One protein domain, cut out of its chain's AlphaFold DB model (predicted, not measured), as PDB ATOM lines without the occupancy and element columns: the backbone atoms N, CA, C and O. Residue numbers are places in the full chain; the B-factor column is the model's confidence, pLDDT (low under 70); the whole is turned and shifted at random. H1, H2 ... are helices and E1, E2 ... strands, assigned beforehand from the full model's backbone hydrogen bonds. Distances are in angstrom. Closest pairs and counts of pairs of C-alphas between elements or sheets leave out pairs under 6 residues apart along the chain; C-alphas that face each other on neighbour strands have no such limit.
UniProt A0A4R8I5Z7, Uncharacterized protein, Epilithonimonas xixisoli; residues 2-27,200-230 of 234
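AT A GLANCE: This is residues 2 to 27 and 200 to 230 of the 234 residues of an uncharacterized protein of Epilithonimonas xixisoli (UniProt A0A4R8I5Z7). A long two-stranded hairpin, E1 and E2, bends partway like an open L, and one long helix, H1, stands free of it across a gap. The printed part has 57 residues, with H1, E1 and E2 in that order; the sheet is antiparallel, and the class is mixed, helices and strands. The whole is extended, with a radius of gyration of the C-alphas of 17.5 A, and flat, spanning 46 by 37 by 9 A.

HOW THE PARTS SIT: E1, residues 202 to 213, and E2, residues 218 to 229, form a hairpin, their directions at 161 degrees. E1 bends by 65 degrees at Ile 206 and E2 by 68 degrees at Val 225, whose C-alphas face each other at 4.7 A. N 203 and O 228, 3.0 A, are within hydrogen-bond range. H1, residues 2 to 25, is apart from E2; its every O i to N i+4 pair is within range.

IN THESE COORDINATES: H1 measures 34.9 A from C-alpha 2 at (-37.633, -7.760, -44.283); E1 and E2 each measure 29.9 A, E2 ending at C-alpha 229 (-53.983, -21.628, -25.218).

THE WHOLE: Residues 28 to 199 are not printed; C-alphas 27 and 200 are 14.6 A apart. The E1 to E2 link is tight. The pLDDT is under 70 in 20 residues, among them 19 to 27.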
ATOM      1  N   ARG A   2     -36.940  -8.220 -45.515       59.94
ATOM      2  CA  ARG A   2     -37.633  -7.760 -44.283       59.94
ATOM      3  C   ARG A   2     -39.061  -7.205 -44.470       59.94
ATOM      4  O   ARG A   2     -39.894  -7.424 -43.602       59.94
ATOM      5  N   LYS A   3     -39.378  -6.543 -45.593       63.22
ATOM      6  CA  LYS A   3     -40.723  -5.965 -45.838       63.22
ATOM      7  C   LYS A   3     -41.830  -7.023 -45.967       63.22
ATOM      8  O   LYS A   3     -42.898  -6.845 -45.397       63.22
ATOM      9  N   ASN A   4     -41.556  -8.143 -46.635       71.06
ATOM     10  CA  ASN A   4     -42.555  -9.201 -46.846       71.06
ATOM     11  C   ASN A   4     -42.872  -9.954 -45.544       71.06
ATOM     12  O   ASN A   4     -44.008 -10.364 -45.335       71.06
ATOM     13  N   VAL A   5     -41.891 -10.073 -44.644       75.38
ATOM     14  CA  VAL A   5     -42.084 -10.667 -43.311       75.38
ATOM     15  C   VAL A   5     -42.968  -9.770 -42.441       75.38
ATOM     16  O   VAL A   5     -43.877 -10.263 -41.787       75.38
ATOM     17  N   ILE A   6     -42.765  -8.449 -42.486       80.00
ATOM     18  CA  ILE A   6     -43.583  -7.487 -41.729       80.00
ATOM     19  C   ILE A   6     -45.043  -7.504 -42.212       80.00
ATOM     20  O   ILE A   6     -45.958  -7.509 -41.393       80.00
ATOM     21  N   ILE A   7     -45.266  -7.576 -43.529       83.81
ATOM     22  CA  ILE A   7     -46.614  -7.664 -44.113       83.81
ATOM     23  C   ILE A   7     -47.305  -8.977 -43.714       83.81
ATOM     24  O   ILE A   7     -48.478  -8.961 -43.350       83.81
ATOM     25  N   ALA A   8     -46.581 -10.101 -43.717       78.88
ATOM     26  CA  ALA A   8     -47.123 -11.391 -43.295       78.88
ATOM     27  C   ALA A   8     -47.523 -11.400 -41.808       78.88
ATOM     28  O   ALA A   8     -48.593 -11.892 -41.463       78.88
ATOM     29  N   VAL A   9     -46.707 -10.801 -40.933       81.88
ATOM     30  CA  VAL A   9     -47.009 -10.682 -39.495       81.88
ATOM     31  C   VAL A   9     -48.222  -9.779 -39.248       81.88
ATOM     32  O   VAL A   9     -49.070 -10.113 -38.424       81.88
ATOM     33  N   LEU A  10     -48.355  -8.675 -39.990       82.19
ATOM     34  CA  LEU A  10     -49.519  -7.785 -39.907       82.19
ATOM     35  C   LEU A  10     -50.813  -8.467 -40.367       82.19
ATOM     36  O   LEU A  10     -51.840  -8.326 -39.707       82.19
ATOM     37  N   LEU A  11     -50.763  -9.242 -41.453       84.12
ATOM     38  CA  LEU A  11     -51.907 -10.026 -41.927       84.12
ATOM     39  C   LEU A  11     -52.340 -11.086 -40.912       84.12
ATOM     40  O   LEU A  11     -53.539 -11.289 -40.718       84.12
ATOM     41  N   LEU A  12     -51.380 -11.721 -40.236       79.88
ATOM     42  CA  LEU A  12     -51.635 -12.736 -39.215       79.88
ATOM     43  C   LEU A  12     -52.230 -12.114 -37.939       79.88
ATOM     44  O   LEU A  12     -53.201 -12.627 -37.391       79.88
ATOM     45  N   LEU A  13     -51.730 -10.950 -37.513       75.38
ATOM     46  CA  LEU A  13     -52.320 -10.175 -36.414       75.38
ATOM     47  C   LEU A  13     -53.741  -9.698 -36.733       75.38
ATOM     48  O   LEU A  13     -54.618  -9.787 -35.876       75.38
ATOM     49  N   ALA A  14     -53.989  -9.236 -37.962       79.25
ATOM     50  CA  ALA A  14     -55.315  -8.805 -38.394       79.25
ATOM     51  C   ALA A  14     -56.313  -9.974 -38.431       79.25
ATOM     52  O   ALA A  14     -57.440  -9.828 -37.964       79.25
ATOM     53  N   THR A  15     -55.903 -11.152 -38.911       75.44
ATOM     54  CA  THR A  15     -56.759 -12.352 -38.890       75.44
ATOM     55  C   THR A  15     -57.029 -12.840 -37.473       75.44
ATOM     56  O   THR A  15     -58.173 -13.165 -37.173       75.44
ATOM     57  N   VAL A  16     -56.039 -12.830 -36.575       73.69
ATOM     58  CA  VAL A  16     -56.246 -13.170 -35.154       73.69
ATOM     59  C   VAL A  16     -57.209 -12.187 -34.481       73.69
ATOM     60  O   VAL A  16     -58.084 -12.618 -33.732       73.69
ATOM     61  N   LEU A  17     -57.106 -10.887 -34.773       71.50
ATOM     62  CA  LEU A  17     -58.030  -9.871 -34.262       71.50
ATOM     63  C   LEU A  17     -59.457 -10.081 -34.770       71.50
ATOM     64  O   LEU A  17     -60.376 -10.087 -33.960       71.50
ATOM     65  N   ILE A  18     -59.639 -10.308 -36.075       72.12
ATOM     66  CA  ILE A  18     -60.956 -10.569 -36.675       72.12
ATOM     67  C   ILE A  18     -61.554 -11.867 -36.123       72.12
ATOM     68  O   ILE A  18     -62.731 -11.909 -35.781       72.12
ATOM     69  N   LEU A  19     -60.754 -12.925 -35.980       61.31
ATOM     70  CA  LEU A  19     -61.211 -14.183 -35.393       61.31
ATOM     71  C   LEU A  19     -61.609 -13.996 -33.924       61.31
ATOM     72  O   LEU A  19     -62.646 -14.502 -33.514       61.31
ATOM     73  N   ASN A  20     -60.849 -13.234 -33.137       63.91
ATOM     74  CA  ASN A  20     -61.153 -13.017 -31.724       63.91
ATOM     75  C   ASN A  20     -62.382 -12.113 -31.513       63.91
ATOM     76  O   ASN A  20     -63.172 -12.367 -30.607       63.91
ATOM     77  N   THR A  21     -62.585 -11.089 -32.350       59.84
ATOM     78  CA  THR A  21     -63.763 -10.210 -32.257       59.84
ATOM     79  C   THR A  21     -65.022 -10.893 -32.775       59.84
ATOM     80  O   THR A  21     -66.054 -10.823 -32.117       59.84
ATOM     81  N   VAL A  22     -64.947 -11.606 -33.901       56.00
ATOM     82  CA  VAL A  22     -66.104 -12.298 -34.482       56.00
ATOM     83  C   VAL A  22     -66.500 -13.501 -33.624       56.00
ATOM     84  O   VAL A  22     -67.658 -13.599 -33.239       56.00
ATOM     85  N   PHE A  23     -65.567 -14.381 -33.233       50.41
ATOM     86  CA  PHE A  23     -65.909 -15.542 -32.395       50.41
ATOM     87  C   PHE A  23     -66.180 -15.187 -30.927       50.41
ATOM     88  O   PHE A  23     -66.963 -15.882 -30.280       50.41
ATOM     89  N   GLY A  24     -65.587 -14.109 -30.402       48.59
ATOM     90  CA  GLY A  24     -65.901 -13.595 -29.066       48.59
ATOM     91  C   GLY A  24     -67.331 -13.060 -28.950       48.59
ATOM     92  O   GLY A  24     -67.935 -13.176 -27.889       48.59
ATOM     93  N   TRP A  25     -67.899 -12.550 -30.048       44.53
ATOM     94  CA  TRP A  25     -69.278 -12.052 -30.097       44.53
ATOM     95  C   TRP A  25     -70.330 -13.171 -30.200       44.53
ATOM     96  O   TRP A  25     -71.493 -12.955 -29.884       44.53
ATOM     97  N   PHE A  26     -69.935 -14.386 -30.604       49.41
ATOM     98  CA  PHE A  26     -70.847 -15.532 -30.736       49.41
ATOM     99  C   PHE A  26     -71.034 -16.351 -29.449       49.41
ATOM    100  O   PHE A  26     -71.838 -17.287 -29.431       49.41
ATOM    101  N   THR A  27     -70.336 -16.028 -28.358       51.03
ATOM    102  CA  THR A  27     -70.668 -16.588 -27.043       51.03
ATOM    103  C   THR A  27     -71.711 -15.692 -26.387       51.03
ATOM    104  O   THR A  27     -71.344 -14.637 -25.878       51.03
ATOM    105  N   LYS A 200     -61.655 -24.962 -20.644       55.22
ATOM    106  CA  LYS A 200     -60.477 -24.295 -20.079       55.22
ATOM    107  C   LYS A 200     -59.587 -23.843 -21.235       55.22
ATOM    108  O   LYS A 200     -58.916 -24.655 -21.863       55.22
ATOM    109  N   ARG A 201     -59.601 -22.537 -21.512       63.34
ATOM    110  CA  ARG A 201     -58.816 -21.934 -22.598       63.34
ATOM    111  C   ARG A 201     -57.320 -21.971 -22.309       63.34
ATOM    112  O   ARG A 201     -56.541 -21.970 -23.247       63.34
ATOM    113  N   PHE A 202     -56.940 -22.046 -21.032       63.16
ATOM    114  CA  PHE A 202     -55.558 -22.086 -20.570       63.16
ATOM    115  C   PHE A 202     -55.225 -23.427 -19.916       63.16
ATOM    116  O   PHE A 202     -55.919 -23.872 -18.997       63.16
ATOM    117  N   GLY A 203     -54.135 -24.037 -20.373       66.12
ATOM    118  CA  GLY A 203     -53.512 -25.201 -19.758       66.12
ATOM    119  C   GLY A 203     -52.039 -24.933 -19.461       66.12
ATOM    120  O   GLY A 203     -51.370 -24.213 -20.195       66.12
ATOM    121  N   ILE A 204     -51.526 -25.519 -18.382       70.06
ATOM    122  CA  ILE A 204     -50.087 -25.620 -18.120       70.06
ATOM    123  C   ILE A 204     -49.764 -27.107 -18.172       70.06
ATOM    124  O   ILE A 204     -50.419 -27.900 -17.494       70.06
ATOM    125  N   GLY A 205     -48.804 -27.489 -19.007       70.62
ATOM    126  CA  GLY A 205     -48.455 -28.888 -19.226       70.62
ATOM    127  C   GLY A 205     -46.954 -29.100 -19.345       70.62
ATOM    128  O   GLY A 205     -46.204 -28.188 -19.695       70.62
ATOM    129  N   ILE A 206     -46.530 -30.327 -19.063       73.81
ATOM    130  CA  ILE A 206     -45.168 -30.790 -19.319       73.81
ATOM    131  C   ILE A 206     -45.134 -31.323 -20.751       73.81
ATOM    132  O   ILE A 206     -45.972 -32.139 -21.132       73.81
ATOM    133  N   GLN A 207     -44.185 -30.846 -21.548       73.81
ATOM    134  CA  GLN A 207     -43.987 -31.249 -22.936       73.81
ATOM    135  C   GLN A 207     -42.614 -31.902 -23.070       73.81
ATOM    136  O   GLN A 207     -41.631 -31.388 -22.540       73.81
ATOM    137  N   ALA A 208     -42.540 -33.025 -23.778       77.62
ATOM    138  CA  ALA A 208     -41.286 -33.675 -24.140       77.62
ATOM    139  C   ALA A 208     -41.090 -33.562 -25.654       77.62
ATOM    140  O   ALA A 208     -42.020 -33.795 -26.424       77.62
ATOM    141  N   GLY A 209     -39.890 -33.186 -26.080       81.69
ATOM    142  CA  GLY A 209     -39.560 -32.986 -27.485       81.69
ATOM    143  C   GLY A 209     -38.066 -33.102 -27.733       81.69
ATOM    144  O   GLY A 209     -37.310 -33.542 -26.869       81.69
ATOM    145  N   TYR A 210     -37.637 -32.700 -28.922       80.81
ATOM    146  CA  TYR A 210     -36.231 -32.685 -29.301       80.81
ATOM    147  C   TYR A 210     -35.865 -31.308 -29.851       80.81
ATOM    148  O   TYR A 210     -36.624 -30.743 -30.637       80.81
ATOM    149  N   TYR A 211     -34.700 -30.781 -29.474       76.06
ATOM    150  CA  TYR A 211     -34.167 -29.542 -30.042       76.06
ATOM    151  C   TYR A 211     -33.004 -29.858 -30.981       76.06
ATOM    152  O   TYR A 211     -32.119 -30.649 -30.645       76.06
ATOM    153  N   LEU A 212     -33.015 -29.235 -32.161       79.50
ATOM    154  CA  LEU A 212     -31.889 -29.236 -33.089       79.50
ATOM    155  C   LEU A 212     -30.925 -28.122 -32.677       79.50
ATOM    156  O   LEU A 212     -31.315 -26.956 -32.663       79.50
ATOM    157  N   ILE A 213     -29.674 -28.468 -32.385       85.25
ATOM    158  CA  ILE A 213     -28.593 -27.499 -32.187       85.25
ATOM    159  C   ILE A 213     -28.029 -27.165 -33.575       85.25
ATOM    160  O   ILE A 213     -27.345 -28.017 -34.153       85.25
ATOM    161  N   PRO A 214     -28.298 -25.970 -34.143       77.19
ATOM    162  CA  PRO A 214     -27.962 -25.665 -35.537       77.19
ATOM    163  C   PRO A 214     -26.453 -25.675 -35.800       77.19
ATOM    164  O   PRO A 214     -26.019 -26.033 -36.888       77.19
ATOM    165  N   GLU A 215     -25.658 -25.331 -34.785       81.56
ATOM    166  CA  GLU A 215     -24.195 -25.246 -34.863       81.56
ATOM    167  C   GLU A 215     -23.512 -26.616 -34.932       81.56
ATOM    168  O   GLU A 215     -22.429 -26.739 -35.496       81.56
ATOM    169  N   SER A 216     -24.136 -27.661 -34.379       83.44
ATOM    170  CA  SER A 216     -23.550 -29.005 -34.323       83.44
ATOM    171  C   SER A 216     -24.371 -30.070 -35.051       83.44
ATOM    172  O   SER A 216     -23.985 -31.237 -35.034       83.44
ATOM    173  N   GLY A 217     -25.532 -29.715 -35.613       84.31
ATOM    174  CA  GLY A 217     -26.463 -30.646 -36.262       84.31
ATOM    175  C   GLY A 217     -27.001 -31.751 -35.343       84.31
ATOM    176  O   GLY A 217     -27.492 -32.768 -35.827       84.31
ATOM    177  N   LYS A 218     -26.884 -31.594 -34.017       84.31
ATOM    178  CA  LYS A 218     -27.266 -32.628 -33.043       84.31
ATOM    179  C   LYS A 218     -28.702 -32.422 -32.583       84.31
ATOM    180  O   LYS A 218     -29.122 -31.294 -32.340       84.31
ATOM    181  N   ILE A 219     -29.419 -33.530 -32.432       86.38
ATOM    182  CA  ILE A 219     -30.782 -33.585 -31.905       86.38
ATOM    183  C   ILE A 219     -30.692 -34.068 -30.457       86.38
ATOM    184  O   ILE A 219     -30.168 -35.153 -30.206       86.38
ATOM    185  N   VAL A 220     -31.176 -33.269 -29.507       85.50
ATOM    186  CA  VAL A 220     -31.110 -33.585 -28.070       85.50
ATOM    187  C   VAL A 220     -32.526 -33.639 -27.493       85.50
ATOM    188  O   VAL A 220     -33.303 -32.717 -27.757       85.50
ATOM    189  N   PRO A 221     -32.898 -34.695 -26.738       84.44
ATOM    190  CA  PRO A 221     -34.188 -34.755 -26.065       84.44
ATOM    191  C   PRO A 221     -34.270 -33.684 -24.983       84.44
ATOM    192  O   PRO A 221     -33.293 -33.395 -24.291       84.44
ATOM    193  N   ALA A 222     -35.451 -33.118 -24.809       82.31
ATOM    194  CA  ALA A 222     -35.697 -32.096 -23.816       82.31
ATOM    195  C   ALA A 222     -37.113 -32.192 -23.271       82.31
ATOM    196  O   ALA A 222     -38.048 -32.623 -23.948       82.31
ATOM    197  N   VAL A 223     -37.250 -31.744 -22.030       82.19
ATOM    198  CA  VAL A 223     -38.519 -31.648 -21.325       82.19
ATOM    199  C   VAL A 223     -38.692 -30.195 -20.912       82.19
ATOM    200  O   VAL A 223     -37.777 -29.596 -20.351       82.19
ATOM    201  N   GLY A 224     -39.846 -29.619 -21.223       75.50
ATOM    202  CA  GLY A 224     -40.175 -28.232 -20.930       75.50
ATOM    203  C   GLY A 224     -41.542 -28.103 -20.274       75.50
ATOM    204  O   GLY A 224     -42.395 -28.983 -20.388       75.50
ATOM    205  N   VAL A 225     -41.759 -26.981 -19.595       74.00
ATOM    206  CA  VAL A 225     -43.085 -26.572 -19.122       74.00
ATOM    207  C   VAL A 225     -43.631 -25.566 -20.125       74.00
ATOM    208  O   VAL A 225     -42.981 -24.563 -20.412       74.00
ATOM    209  N   GLY A 226     -44.807 -25.845 -20.681       69.50
ATOM    210  CA  GLY A 226     -45.458 -24.991 -21.668       69.50
ATOM    211  C   GLY A 226     -46.823 -24.519 -21.185       69.50
ATOM    212  O   GLY A 226     -47.596 -25.299 -20.626       69.50
ATOM    213  N   ALA A 227     -47.130 -23.249 -21.433       67.94
ATOM    214  CA  ALA A 227     -48.498 -22.749 -21.383       67.94
ATOM    215  C   ALA A 227     -49.155 -23.001 -22.748       67.94
ATOM    216  O   ALA A 227     -48.595 -22.639 -23.782       67.94
ATOM    217  N   SER A 228     -50.325 -23.631 -22.760       66.94
ATOM    218  CA  SER A 228     -51.134 -23.821 -23.962       66.94
ATOM    219  C   SER A 228     -52.390 -22.959 -23.894       66.94
ATOM    220  O   SER A 228     -53.023 -22.828 -22.842       66.94
ATOM    221  N   TYR A 229     -52.739 -22.362 -25.034       62.59
ATOM    222  CA  TYR A 229     -53.983 -21.628 -25.218       62.59
ATOM    223  C   TYR A 229     -54.770 -22.256 -26.369       62.59
ATOM    224  O   TYR A 229     -54.312 -22.242 -27.514       62.59
ATOM    225  N   ASN A 230     -55.930 -22.839 -26.071       56.22
ATOM    226  CA  ASN A 230     -56.784 -23.436 -27.098       56.22
ATOM    227  C   ASN A 230     -57.579 -22.335 -27.811       56.22
ATOM    228  O   ASN A 230     -58.507 -21.760 -27.248       56.22
TER     229      ASN A 230